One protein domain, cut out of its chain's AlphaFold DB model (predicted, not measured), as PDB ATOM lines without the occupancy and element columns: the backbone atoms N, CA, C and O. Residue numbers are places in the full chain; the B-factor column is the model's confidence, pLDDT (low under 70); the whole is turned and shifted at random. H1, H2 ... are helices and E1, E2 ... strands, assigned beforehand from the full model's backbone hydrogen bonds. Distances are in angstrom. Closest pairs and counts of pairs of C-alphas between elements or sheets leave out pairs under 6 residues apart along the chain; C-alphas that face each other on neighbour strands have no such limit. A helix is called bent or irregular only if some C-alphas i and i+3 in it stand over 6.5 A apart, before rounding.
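Overview. This is residues 3 to 102 of the 111 residues of an uncharacterized protein of Sphingomonas sp. MM-1 (UniProt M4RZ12). Two small three-stranded sheets stand at the two ends of the domain, with helices H1 and H2 packed between them as the middle. H1 bridges the two sheets, H2 lies across one face of the twisted sheet E3 E4 E5, and the short helix H3 covers the far face of the sheet E2 E1 E6. The printed part has 100 residues, with three named helices and six named strands in the order E1 E2 H1 E3 E4 E5 H2 E6 H3; both sheets are antiparallel, and the class is mixed, helices and strands. It is compact, with a radius of gyration of the C-alphas of 13.9 A, and spans 43 by 32 by 18 A.

Arrangement. E1, residues 4 to 7, forms a hairpin with E2, residues 13 to 18; N 6 and O 15 are 2.8 A apart, within hydrogen-bond range. On its other side E1 has E6, residues 92 to 95, antiparallel at 150 degrees, with N 5 and O 94 at 2.8 A. H1, residues 20 to 32, and H3, residues 96 to 102, are on opposite faces of this sheet, an arrangement of three layers. H1 runs along the strands at a height over the sheet of 9.8 A; its closest C-alpha pair with E1 is Tyr 4 and Ala 23, 6.3 A. H3 only just stands up from the sheet, its line rising 41 degrees. E3, residues 34 to 39, E4, residues 45 to 51, and E5, residues 56 to 65, form a meander, each strand the antiparallel neighbour of the one before. N 36 and O 48 are 2.9 A apart, and N 47 and O 63 are 2.9 A apart. This sheet is strongly twisted, and E5 bends by 62 degrees at residue 62. H1 and H2, residues 70 to 82, are on the same face of it, making two layers. H2 runs across the strands, at 74 degrees to E5 on the local plane; the closest C-alphas of H2 and E5, those of Ser 65 and Ala 73, are 5.2 A apart. H1 and H2 touch at a steep tilt of 64 degrees, the C-alphas of Ala 24 and Phe 78 coming closest at 5.3 A. Every O i to N i+4 pair is within hydrogen-bond range in H2 and H3, but 7 of 9 are in H1.

Along the chain. E1 begins at C-alpha 4 (135.836, 126.025, 165.334) and is 9.8 A long; E2 is 12.0 A. H1 is 19.8 A long and irregular, with C-alphas 28 and 31 8.6 A apart. E3 is 16.7 A, E4 20.2 A, E5 23.9 A and H2 18.0 A long. E6 is 10.2 A, and H3, 9.8 A, ends at C-alpha 102 (132.689, 136.048, 173.905).

Size, cuts and confidence. The C-alphas farthest apart, those of Asp 41 and Glu 101, are 43.9 A apart. The printed part has no cut and no long link; the link from H2 to E6 is short and the others are tight. Mean pLDDT of the printed part is 88.3, and residues 86 to 90 are under 70.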
ATOM      1  N   THR A   3     136.912 128.251 161.180       92.25
ATOM      2  CA  THR A   3     137.484 127.369 162.195       92.25
ATOM      3  C   THR A   3     136.616 127.375 163.443       92.25
ATOM      4  O   THR A   3     135.872 128.329 163.698       92.25
ATOM      5  N   TYR A   4     136.685 126.277 164.184       90.50
ATOM      6  CA  TYR A   4     135.836 126.025 165.334       90.50
ATOM      7  C   TYR A   4     136.666 125.759 166.587       90.50
ATOM      8  O   TYR A   4     137.705 125.087 166.552       90.50
ATOM      9  N   THR A   5     136.137 126.252 167.699       91.19
ATOM     10  CA  THR A   5     136.574 125.976 169.058       91.19
ATOM     11  C   THR A   5     135.552 125.043 169.702       91.19
ATOM     12  O   THR A   5     134.347 125.287 169.638       91.19
ATOM     13  N   ILE A   6     136.035 123.958 170.305       89.62
ATOM     14  CA  ILE A   6     135.231 122.982 171.040       89.62
ATOM     15  C   ILE A   6     135.384 123.253 172.533       89.62
ATOM     16  O   ILE A   6     136.497 123.241 173.062       89.62
ATOM     17  N   LEU A   7     134.262 123.459 173.209       86.75
ATOM     18  CA  LEU A   7     134.157 123.649 174.648       86.75
ATOM     19  C   LEU A   7     133.579 122.392 175.309       86.75
ATOM     20  O   LEU A   7     132.717 121.711 174.755       86.75
ATOM     21  N   SER A   8     134.026 122.069 176.517       83.06
ATOM     22  CA  SER A   8     133.375 121.062 177.355       83.06
ATOM     23  C   SER A   8     131.998 121.555 177.815       83.06
ATOM     24  O   SER A   8     131.677 122.739 177.719       83.06
ATOM     25  N   GLY A   9     131.187 120.664 178.392       75.69
ATOM     26  CA  GLY A   9     129.928 121.066 179.036       75.69
ATOM     27  C   GLY A   9     130.105 122.019 180.231       75.69
ATOM     28  O   GLY A   9     129.122 122.583 180.700       75.69
ATOM     29  N   GLU A  10     131.338 122.201 180.715       77.12
ATOM     30  CA  GLU A  10     131.712 123.141 181.782       77.12
ATOM     31  C   GLU A  10     132.280 124.463 181.226       77.12
ATOM     32  O   GLU A  10     132.628 125.353 181.996       77.12
ATOM     33  N   GLY A  11     132.351 124.613 179.895       76.56
ATOM     34  CA  GLY A  11     132.859 125.811 179.219       76.56
ATOM     35  C   GLY A  11     134.379 125.842 179.029       76.56
ATOM     36  O   GLY A  11     134.922 126.858 178.602       76.56
ATOM     37  N   GLU A  12     135.088 124.749 179.323       84.75
ATOM     38  CA  GLU A  12     136.540 124.670 179.135       84.75
ATOM     39  C   GLU A  12     136.898 124.369 177.679       84.75
ATOM     40  O   GLU A  12     136.359 123.434 177.087       84.75
ATOM     41  N   VAL A  13     137.866 125.095 177.116       89.19
ATOM     42  CA  VAL A  13     138.379 124.820 175.767       89.19
ATOM     43  C   VAL A  13     139.044 123.446 175.731       89.19
ATOM     44  O   VAL A  13     140.062 123.222 176.382       89.19
ATOM     45  N   GLN A  14     138.488 122.542 174.931       87.94
ATOM     46  CA  GLN A  14     139.078 121.235 174.638       87.94
ATOM     47  C   GLN A  14     140.017 121.323 173.431       87.94
ATOM     48  O   GLN A  14     141.113 120.767 173.451       87.94
ATOM     49  N   ALA A  15     139.602 122.053 172.392       89.19
ATOM     50  CA  ALA A  15     140.364 122.228 171.160       89.19
ATOM     51  C   ALA A  15     139.949 123.512 170.421       89.19
ATOM     52  O   ALA A  15     138.836 123.998 170.597       89.19
ATOM     53  N   GLN A  16     140.836 124.055 169.583       91.38
ATOM     54  CA  GLN A  16     140.626 125.301 168.835       91.38
ATOM     55  C   GLN A  16     141.289 125.236 167.455       91.38
ATOM     56  O   GLN A  16     142.252 124.491 167.264       91.38
ATOM     57  N   GLY A  17     140.794 126.031 166.499       91.88
ATOM     58  CA  GLY A  17     141.352 126.103 165.149       91.88
ATOM     59  C   GLY A  17     140.965 124.910 164.274       91.88
ATOM     60  O   GLY A  17     141.629 124.649 163.272       91.88
ATOM     61  N   LEU A  18     139.916 124.175 164.655       92.94
ATOM     62  CA  LEU A  18     139.504 122.948 163.984       92.94
ATOM     63  C   LEU A  18     138.702 123.249 162.721       92.94
ATOM     64  O   LEU A  18     137.872 124.159 162.691       92.94
ATOM     65  N   THR A  19     138.905 122.454 161.674       94.81
ATOM     66  CA  THR A  19     138.003 122.447 160.517       94.81
ATOM     67  C   THR A  19     136.640 121.856 160.889       94.81
ATOM     68  O   THR A  19     136.496 121.197 161.914       94.81
ATOM     69  N   LEU A  20     135.628 122.044 160.033       91.88
ATOM     70  CA  LEU A  20     134.291 121.476 160.244       91.88
ATOM     71  C   LEU A  20     134.331 119.964 160.526       91.88
ATOM     72  O   LEU A  20     133.685 119.485 161.455       91.88
ATOM     73  N   THR A  21     135.094 119.218 159.725       92.81
ATOM     74  CA  THR A  21     135.218 117.764 159.864       92.81
ATOM     75  C   THR A  21     135.893 117.382 161.175       92.81
ATOM     76  O   THR A  21     135.443 116.449 161.828       92.81
ATOM     77  N   GLU A  22     136.940 118.102 161.579       93.00
ATOM     78  CA  GLU A  22     137.636 117.849 162.845       93.00
ATOM     79  C   GLU A  22     136.748 118.191 164.045       93.00
ATOM     80  O   GLU A  22     136.620 117.387 164.960       93.00
ATOM     81  N   ALA A  23     136.055 119.329 164.011       91.31
ATOM     82  CA  ALA A  23     135.114 119.728 165.053       91.31
ATOM     83  C   ALA A  23     133.979 118.702 165.217       91.31
ATOM     84  O   ALA A  23     133.679 118.264 166.327       91.31
ATOM     85  N   ALA A  24     133.382 118.260 164.107       91.56
ATOM     86  CA  ALA A  24     132.374 117.207 164.134       91.56
ATOM     87  C   ALA A  24     132.951 115.872 164.628       91.56
ATOM     88  O   ALA A  24     132.283 115.168 165.383       91.56
ATOM     89  N   HIS A  25     134.185 115.528 164.248       92.00
ATOM     90  CA  HIS A  25     134.862 114.317 164.711       92.00
ATOM     91  C   HIS A  25     135.050 114.308 166.232       92.00
ATOM     92  O   HIS A  25     134.701 113.316 166.876       92.00
ATOM     93  N   GLU A  26     135.517 115.413 166.816       91.00
ATOM     94  CA  GLU A  26     135.673 115.549 168.270       91.00
ATOM     95  C   GLU A  26     134.327 115.375 168.987       91.00
ATOM     96  O   GLU A  26     134.210 114.607 169.942       91.00
ATOM     97  N   ILE A  27     133.262 116.003 168.478       89.00
ATOM     98  CA  ILE A  27     131.915 115.872 169.054       89.00
ATOM     99  C   ILE A  27     131.397 114.431 168.964       89.00
ATOM    100  O   ILE A  27     130.813 113.912 169.918       89.00
ATOM    101  N   LEU A  28     131.570 113.787 167.809       90.06
ATOM    102  CA  LEU A  28     131.020 112.460 167.533       90.06
ATOM    103  C   LEU A  28     131.790 111.332 168.222       90.06
ATOM    104  O   LEU A  28     131.214 110.262 168.438       90.06
ATOM    105  N   THR A  29     133.057 111.560 168.565       89.62
ATOM    106  CA  THR A  29     133.899 110.600 169.295       89.62
ATOM    107  C   THR A  29     134.002 110.888 170.793       89.62
ATOM    108  O   THR A  29     134.459 110.027 171.554       89.62
ATOM    109  N   SER A  30     133.494 112.041 171.242       85.44
ATOM    110  CA  SER A  30     133.367 112.377 172.660       85.44
ATOM    111  C   SER A  30     132.673 111.258 173.448       85.44
ATOM    112  O   SER A  30     131.770 110.572 172.956       85.44
ATOM    113  N   ASP A  31     133.116 111.053 174.691       82.94
ATOM    114  CA  ASP A  31     132.611 110.010 175.595       82.94
ATOM    115  C   ASP A  31     132.819 108.568 175.063       82.94
ATOM    116  O   ASP A  31     132.006 107.662 175.283       82.94
ATOM    117  N   SER A  32     133.938 108.343 174.354       86.06
ATOM    118  CA  SER A  32     134.324 107.049 173.750       86.06
ATOM    119  C   SER A  32     133.281 106.495 172.777       86.06
ATOM    120  O   SER A  32     132.994 105.288 172.746       86.06
ATOM    121  N   ARG A  33     132.667 107.392 172.009       89.31
ATOM    122  CA  ARG A  33     131.736 107.021 170.952       89.31
ATOM    123  C   ARG A  33     132.462 106.784 169.648       89.31
ATOM    124  O   ARG A  33     133.571 107.248 169.418       89.31
ATOM    125  N   GLU A  34     131.797 106.042 168.786       92.81
ATOM    126  CA  GLU A  34     132.216 105.868 167.407       92.81
ATOM    127  C   GLU A  34     131.043 106.223 166.508       92.81
ATOM    128  O   GLU A  34     129.884 105.981 166.864       92.81
ATOM    129  N   TYR A  35     131.347 106.776 165.342       94.19
ATOM    130  CA  TYR A  35     130.347 107.137 164.353       94.19
ATOM    131  C   TYR A  35     130.674 106.536 162.993       94.19
ATOM    132  O   TYR A  35     131.813 106.174 162.705       94.19
ATOM    133  N   ASP A  36     129.643 106.417 162.170       95.50
ATOM    134  CA  ASP A  36     129.741 105.942 160.802       95.50
ATOM    135  C   ASP A  36     128.653 106.613 159.963       95.50
ATOM    136  O   ASP A  36     127.518 106.767 160.418       95.50
ATOM    137  N   VAL A  37     128.994 107.027 158.746       95.12
ATOM    138  CA  VAL A  37     128.044 107.626 157.804       95.12
ATOM    139  C   VAL A  37     127.721 106.571 156.760       95.12
ATOM    140  O   VAL A  37     128.566 106.196 155.940       95.12
ATOM    141  N   ARG A  38     126.496 106.053 156.829       96.19
ATOM    142  CA  ARG A  38     126.041 104.919 156.022       96.19
ATOM    143  C   ARG A  38     125.104 105.400 154.940       96.19
ATOM    144  O   ARG A  38     124.272 106.260 155.194       96.19
ATOM    145  N   GLN A  39     125.245 104.826 153.755       95.31
ATOM    146  CA  GLN A  39     124.316 105.064 152.662       95.31
ATOM    147  C   GLN A  39     123.010 104.309 152.928       95.31
ATOM    148  O   GLN A  39     123.058 103.127 153.272       95.31
ATOM    149  N   ASP A  40     121.876 104.985 152.769       92.12
ATOM    150  CA  ASP A  40     120.552 104.378 152.918       92.12
ATOM    151  C   ASP A  40     120.077 103.741 151.597       92.12
ATOM    152  O   ASP A  40     120.468 104.172 150.508       92.12
ATOM    153  N   ASP A  41     119.223 102.713 151.683       88.06
ATOM    154  CA  ASP A  41     118.701 101.975 150.516       88.06
ATOM    155  C   ASP A  41     117.881 102.865 149.560       88.06
ATOM    156  O   ASP A  41     117.925 102.682 148.342       88.06
ATOM    157  N   ASP A  42     117.173 103.863 150.097       83.88
ATOM    158  CA  ASP A  42     116.402 104.855 149.333       83.88
ATOM    159  C   ASP A  42     117.275 106.001 148.767       83.88
ATOM    160  O   ASP A  42     116.773 106.924 148.119       83.88
ATOM    161  N   GLY A  43     118.593 105.931 148.979       87.81
ATOM    162  CA  GLY A  43     119.549 106.988 148.670       87.81
ATOM    163  C   GLY A  43     119.756 107.965 149.831       87.81
ATOM    164  O   GLY A  43     118.985 108.013 150.785       87.81
ATOM    165  N   GLY A  44     120.821 108.761 149.735       92.94
ATOM    166  CA  GLY A  44     121.270 109.618 150.829       92.94
ATOM    167  C   GLY A  44     122.179 108.889 151.815       92.94
ATOM    168  O   GLY A  44     122.600 107.753 151.585       92.94
ATOM    169  N   PHE A  45     122.514 109.584 152.895       96.62
ATOM    170  CA  PHE A  45     123.378 109.085 153.948       96.62
ATOM    171  C   PHE A  45     122.827 109.459 155.316       96.62
ATOM    172  O   PHE A  45     122.446 110.605 155.550       96.62
ATOM    173  N   THR A  46     122.887 108.518 156.246       95.56
ATOM    174  CA  THR A  46     122.523 108.740 157.640       95.56
ATOM    175  C   THR A  46     123.723 108.530 158.548       95.56
ATOM    176  O   THR A  46     124.531 107.617 158.360       95.56
ATOM    177  N   LEU A  47     123.824 109.370 159.576       95.00
ATOM    178  CA  LEU A  47     124.785 109.205 160.651       95.00
ATOM    179  C   LEU A  47     124.310 108.137 161.639       95.00
ATOM    180  O   LEU A  47     123.219 108.217 162.212       95.00
ATOM    181  N   TRP A  48     125.192 107.186 161.899       94.94
ATOM    182  CA  TRP A  48     125.057 106.157 162.913       94.94
ATOM    183  C   TRP A  48     126.103 106.363 163.995       94.94
ATOM    184  O   TRP A  48     127.233 106.752 163.712       94.94
ATOM    185  N   THR A  49     125.741 106.064 165.237       93.12
ATOM    186  CA  THR A  49     126.651 106.180 166.383       93.12
ATOM    187  C   THR A  49     126.581 104.937 167.251       93.12
ATOM    188  O   THR A  49     125.534 104.299 167.323       93.12
ATOM    189  N   ARG A  50     127.672 104.588 167.925       92.88
ATOM    190  CA  ARG A  50     127.701 103.553 168.964       92.88
ATOM    191  C   ARG A  50     128.524 104.012 170.157       92.88
ATOM    192  O   ARG A  50     129.344 104.919 170.040       92.88
ATOM    193  N   GLN A  51     128.350 103.340 171.289       90.44
ATOM    194  CA  GLN A  51     129.157 103.581 172.482       90.44
ATOM    195  C   GLN A  51     129.601 102.247 173.077       90.44
ATOM    196  O   GLN A  51     128.922 101.659 173.926       90.44
ATOM    197  N   GLN A  52     130.757 101.761 172.620       83.69
ATOM    198  CA  GLN A  52     131.260 100.438 172.989       83.69
ATOM    199  C   GLN A  52     131.506 100.318 174.499       83.69
ATOM    200  O   GLN A  52     131.182  99.287 175.089       83.69
ATOM    201  N   VAL A  53     131.995 101.383 175.140       86.38
ATOM    202  CA  VAL A  53     132.265 101.406 176.590       86.38
ATOM    203  C   VAL A  53     131.008 101.202 177.443       86.38
ATOM    204  O   VAL A  53     131.092 100.669 178.545       86.38
ATOM    205  N   ALA A  54     129.833 101.557 176.914       85.44
ATOM    206  CA  ALA A  54     128.535 101.364 177.560       85.44
ATOM    207  C   ALA A  54     127.789 100.123 177.034       85.44
ATOM    208  O   ALA A  54     126.604  99.950 177.325       85.44
ATOM    209  N   ASN A  55     128.455  99.283 176.228       90.00
ATOM    210  CA  ASN A  55     127.863  98.148 175.519       90.00
ATOM    211  C   ASN A  55     126.614  98.532 174.695       90.00
ATOM    212  O   ASN A  55     125.664  97.754 174.583       90.00
ATOM    213  N   ARG A  56     126.594  99.752 174.140       87.25
ATOM    214  CA  ARG A  56     125.535 100.222 173.239       87.25
ATOM    215  C   ARG A  56     125.951  99.971 171.798       87.25
ATOM    216  O   ARG A  56     127.036 100.382 171.380       87.25
ATOM    217  N   GLY A  57     125.087  99.271 171.067       92.44
ATOM    218  CA  GLY A  57     125.281  98.967 169.654       92.44
ATOM    219  C   GLY A  57     125.184 100.203 168.759       92.44
ATOM    220  O   GLY A  57     125.086 101.331 169.229       92.44
ATOM    221  N   TRP A  58     125.221  99.963 167.452       94.38
ATOM    222  CA  TRP A  58     124.996 101.004 166.455       94.38
ATOM    223  C   TRP A  58     123.530 101.436 166.448       94.38
ATOM    224  O   TRP A  58     122.643 100.612 166.234       94.38
ATOM    225  N   GLU A  59     123.304 102.731 166.621       92.62
ATOM    226  CA  GLU A  59     121.996 103.373 166.585       92.62
ATOM    227  C   GLU A  59     121.988 104.454 165.500       92.62
ATOM    228  O   GLU A  59     122.944 105.223 165.356       92.62
ATOM    229  N   MET A  60     120.903 104.489 164.729       92.19
ATOM    230  CA  MET A  60     120.645 105.532 163.742       92.19
ATOM    231  C   MET A  60     120.344 106.842 164.472       92.19
ATOM    232  O   MET A  60     119.581 106.861 165.440       92.19
ATOM    233  N   THR A  61     120.933 107.940 164.012       90.19
ATOM    234  CA  THR A  61     120.649 109.268 164.562       90.19
ATOM    235  C   THR A  61     119.595 109.995 163.729       90.19
ATOM    236  O   THR A  61     119.196 109.549 162.657       90.19
ATOM    237  N   THR A  62     119.147 111.154 164.210       89.56
ATOM    238  CA  THR A  62     118.256 112.042 163.450       89.56
ATOM    239  C   THR A  62     118.980 112.840 162.363       89.56
ATOM    240  O   THR A  62     118.333 113.610 161.658       89.56
ATOM    241  N   PHE A  63     120.307 112.722 162.260       92.31
ATOM    242  CA  PHE A  63     121.116 113.468 161.302       92.31
ATOM    243  C   PHE A  63     121.301 112.637 160.036       92.31
ATOM    244  O   PHE A  63     121.938 111.583 160.054       92.31
ATOM    245  N   PHE A  64     120.736 113.130 158.942       93.88
ATOM    246  CA  PHE A  64     120.813 112.515 157.626       93.88
ATOM    247  C   PHE A  64     120.931 113.600 156.558       93.88
ATOM    248  O   PHE A  64     120.560 114.753 156.785       93.88
ATOM    249  N   SER A  65     121.420 113.212 155.390       95.50
ATOM    250  CA  SER A  65     121.422 114.022 154.180       95.50
ATOM    251  C   SER A  65     120.830 113.207 153.039       95.50
ATOM    252  O   SER A  65     121.081 112.011 152.909       95.50
ATOM    253  N   THR A  66     120.042 113.850 152.186       94.06
ATOM    254  CA  THR A  66     119.495 113.235 150.969       94.06
ATOM    255  C   THR A  66     120.443 113.365 149.775       94.06
ATOM    256  O   THR A  66     120.107 112.953 148.662       94.06
ATOM    257  N   ASN A  67     121.629 113.948 149.983       92.44
ATOM    258  CA  ASN A  67     122.605 114.164 148.931       92.44
ATOM    259  C   ASN A  67     123.183 112.830 148.436       92.44
ATOM    260  O   ASN A  67     123.478 111.922 149.212       92.44
ATOM    261  N   SER A  68     123.334 112.700 147.120       90.31
ATOM    262  CA  SER A  68     123.855 111.479 146.492       90.31
ATOM    263  C   SER A  68     125.383 111.409 146.529       90.31
ATOM    264  O   SER A  68     125.954 110.332 146.372       90.31
ATOM    265  N   ASP A  69     126.048 112.553 146.707       94.06
ATOM    266  CA  ASP A  69     127.494 112.626 146.869       94.06
ATOM    267  C   ASP A  69     127.866 112.483 148.346       94.06
ATOM    268  O   ASP A  69     127.419 113.262 149.188       94.06
ATOM    269  N   ARG A  70     128.720 111.501 148.648       93.75
ATOM    270  CA  ARG A  70     129.131 111.196 150.022       93.75
ATOM    271  C   ARG A  70     129.770 112.392 150.716       93.75
ATOM    272  O   ARG A  70     129.475 112.632 151.878       93.75
ATOM    273  N   LYS A  71     130.635 113.132 150.019       93.62
ATOM    274  CA  LYS A  71     131.365 114.243 150.628       93.62
ATOM    275  C   LYS A  71     130.407 115.372 150.995       93.62
ATOM    276  O   LYS A  71     130.448 115.852 152.119       93.62
ATOM    277  N   GLN A  72     129.510 115.746 150.085       93.69
ATOM    278  CA  GLN A  72     128.491 116.757 150.380       93.69
ATOM    279  C   GLN A  72     127.539 116.306 151.494       93.69
ATOM    280  O   GLN A  72     127.183 117.111 152.350       93.69
ATOM    281  N   ALA A  73     127.165 115.024 151.522       94.00
ATOM    282  CA  ALA A  73     126.343 114.474 152.592       94.00
ATOM    283  C   ALA A  73     127.052 114.531 153.956       94.00
ATOM    284  O   ALA A  73     126.443 114.915 154.953       94.00
ATOM    285  N   GLU A  74     128.341 114.188 154.001       94.69
ATOM    286  CA  GLU A  74     129.177 114.289 155.200       94.69
ATOM    287  C   GLU A  74     129.316 115.749 155.663       94.69
ATOM    288  O   GLU A  74     129.082 116.023 156.836       94.69
ATOM    289  N   ASP A  75     129.597 116.697 154.762       94.06
ATOM    290  CA  ASP A  75     129.645 118.135 155.074       94.06
ATOM    291  C   ASP A  75     128.306 118.648 155.654       94.06
ATOM    292  O   ASP A  75     128.298 119.367 156.659       94.06
ATOM    293  N   GLU A  76     127.164 118.254 155.077       94.44
ATOM    294  CA  GLU A  76     125.827 118.612 155.582       94.44
ATOM    295  C   GLU A  76     125.567 118.033 156.982       94.44
ATOM    296  O   GLU A  76     125.143 118.755 157.891       94.44
ATOM    297  N   ILE A  77     125.859 116.743 157.180       94.19
ATOM    298  CA  ILE A  77     125.688 116.052 158.465       94.19
ATOM    299  C   ILE A  77     126.592 116.675 159.533       94.19
ATOM    300  O   ILE A  77     126.133 116.956 160.640       94.19
ATOM    301  N   PHE A  78     127.863 116.922 159.219       93.88
ATOM    302  CA  PHE A  78     128.827 117.503 160.154       93.88
ATOM    303  C   PHE A  78     128.471 118.941 160.518       93.88
ATOM    304  O   PHE A  78     128.542 119.299 161.692       93.88
ATOM    305  N   THR A  79     127.989 119.731 159.556       92.38
ATOM    306  CA  THR A  79     127.440 121.067 159.830       92.38
ATOM    307  C   THR A  79     126.266 120.981 160.799       92.38
ATOM    308  O   THR A  79     126.224 121.708 161.791       92.38
ATOM    309  N   ALA A  80     125.329 120.060 160.564       91.44
ATOM    310  CA  ALA A  80     124.184 119.884 161.445       91.44
ATOM    311  C   ALA A  80     124.590 119.436 162.861       91.44
ATOM    312  O   ALA A  80     123.961 119.866 163.824       91.44
ATOM    313  N   ILE A  81     125.637 118.614 162.997       89.75
ATOM    314  CA  ILE A  81     126.176 118.179 164.294       89.75
ATOM    315  C   ILE A  81     126.827 119.333 165.052       89.75
ATOM    316  O   ILE A  81     126.495 119.544 166.216       89.75
ATOM    317  N   VAL A  82     127.711 120.089 164.398       88.56
ATOM    318  CA  VAL A  82     128.413 121.234 165.001       88.56
ATOM    319  C   VAL A  82     127.428 122.306 165.470       88.56
ATOM    320  O   VAL A  82     127.629 122.908 166.515       88.56
ATOM    321  N   LEU A  83     126.325 122.502 164.746       85.56
ATOM    322  CA  LEU A  83     125.287 123.468 165.112       85.56
ATOM    323  C   LEU A  83     124.245 122.922 166.104       85.56
ATOM    324  O   LEU A  83     123.340 123.664 166.495       85.56
ATOM    325  N   SER A  84     124.289 121.638 166.475       82.75
ATOM    326  CA  SER A  84     123.241 121.028 167.295       82.75
ATOM    327  C   SER A  84     123.562 121.093 168.790       82.75
ATOM    328  O   SER A  84     124.369 120.301 169.268       82.75
ATOM    329  N   PRO A  85     122.814 121.871 169.594       70.19
ATOM    330  CA  PRO A  85     123.033 121.948 171.042       70.19
ATOM    331  C   PRO A  85     122.548 120.698 171.803       70.19
ATOM    332  O   PRO A  85     122.515 120.677 173.030       70.19
ATOM    333  N   ARG A  86     122.052 119.669 171.099       58.59
ATOM    334  CA  ARG A  86     121.292 118.545 171.681       58.59
ATOM    335  C   ARG A  86     121.947 117.183 171.516       58.59
ATOM    336  O   ARG A  86     121.338 116.182 171.906       58.59
ATOM    337  N   PHE A  87     123.148 117.106 170.952       68.19
ATOM    338  CA  PHE A  87     123.842 115.825 170.917       68.19
ATOM    339  C   PHE A  87     124.095 115.358 172.365       68.19
ATOM    340  O   PHE A  87     124.435 116.139 173.250       68.19
ATOM    341  N   ARG A  88     123.812 114.095 172.699       59.59
ATOM    342  CA  ARG A  88     123.974 113.641 174.096       59.59
ATOM    343  C   ARG A  88     125.459 113.680 174.460       59.59
ATOM    344  O   ARG A  88     126.241 113.152 173.692       59.59
ATOM    345  N   GLY A  89     125.867 114.201 175.616       60.91
ATOM    346  CA  GLY A  89     127.301 114.276 175.973       60.91
ATOM    347  C   GLY A  89     128.117 115.210 175.067       60.91
ATOM    348  O   GLY A  89     129.300 114.976 174.861       60.91
ATOM    349  N   HIS A  90     127.453 116.205 174.474       64.62
ATOM    350  CA  HIS A  90     128.043 117.168 173.554       64.62
ATOM    351  C   HIS A  90     129.123 118.014 174.227       64.62
ATOM    352  O   HIS A  90     128.928 118.529 175.328       64.62
ATOM    353  N   CYS A  91     130.233 118.168 173.515       72.00
ATOM    354  CA  CYS A  91     131.113 119.314 173.646       72.00
ATOM    355  C   CYS A  91     130.552 120.411 172.733       72.00
ATOM    356  O   CYS A  91     130.270 120.133 171.570       72.00
ATOM    357  N   GLU A  92     130.340 121.614 173.255       81.88
ATOM    358  CA  GLU A  92     129.768 122.719 172.492       81.88
ATOM    359  C   GLU A  92     130.764 123.196 171.431       81.88
ATOM    360  O   GLU A  92     131.930 123.432 171.735       81.88
ATOM    361  N   ALA A  93     130.319 123.325 170.182       85.56
ATOM    362  CA  ALA A  93     131.142 123.872 169.114       85.56
ATOM    363  C   ALA A  93     130.710 125.299 168.785       85.56
ATOM    364  O   ALA A  93     129.561 125.555 168.430       85.56
ATOM    365  N   ILE A  94     131.664 126.217 168.846       87.31
ATOM    366  CA  ILE A  94     131.484 127.620 168.476       87.31
ATOM    367  C   ILE A  94     132.526 127.998 167.432       87.31
ATOM    368  O   ILE A  94     133.591 127.388 167.350       87.31
ATOM    369  N   THR A  95     132.229 128.981 166.587       90.56
ATOM    370  CA  THR A  95     133.245 129.491 165.660       90.56
ATOM    371  C   THR A  95     134.327 130.232 166.442       90.56
ATOM    372  O   THR A  95     134.038 130.852 167.465       90.56
ATOM    373  N   ASP A  96     135.567 130.207 165.956       86.62
ATOM    374  CA  ASP A  96     136.664 130.943 166.602       86.62
ATOM    375  C   ASP A  96     136.368 132.450 166.678       86.62
ATOM    376  O   ASP A  96     136.742 133.109 167.646       86.62
ATOM    377  N   GLU A  97     135.648 132.986 165.686       86.44
ATOM    378  CA  GLU A  97     135.168 134.371 165.683       86.44
ATOM    379  C   GLU A  97     134.196 134.627 166.846       86.44
ATOM    380  O   GLU A  97     134.420 135.548 167.629       86.44
ATOM    381  N   ALA A  98     133.185 133.770 167.027       85.44
ATOM    382  CA  ALA A  98     132.232 133.902 168.128       85.44
ATOM    383  C   ALA A  98     132.901 133.705 169.498       85.44
ATOM    384  O   ALA A  98     132.545 134.375 170.466       85.44
ATOM    385  N   TYR A  99     133.899 132.820 169.588       85.62
ATOM    386  CA  TYR A  99     134.674 132.641 170.814       85.62
ATOM    387  C   TYR A  99     135.485 133.890 171.169       85.62
ATOM    388  O   TYR A  99     135.503 134.309 172.325       85.62
ATOM    389  N   ALA A 100     136.124 134.519 170.178       86.31
ATOM    390  CA  ALA A 100     136.854 135.765 170.379       86.31
ATOM    391  C   ALA A 100     135.928 136.909 170.831       86.31
ATOM    392  O   ALA A 100     136.298 137.669 171.725       86.31
ATOM    393  N   GLU A 101     134.718 137.004 170.270       87.25
ATOM    394  CA  GLU A 101     133.699 137.965 170.715       87.25
ATOM    395  C   GLU A 101     133.243 137.701 172.158       87.25
ATOM    396  O   GLU A 101     133.113 138.641 172.942       87.25
ATOM    397  N   MET A 102     133.059 136.432 172.539       83.19
ATOM    398  CA  MET A 102     132.689 136.048 173.905       83.19
ATOM    399  C   MET A 102     133.771 136.432 174.925       83.19
ATOM    400  O   MET A 102     133.457 136.956 175.993       83.19
TER     401      MET A 102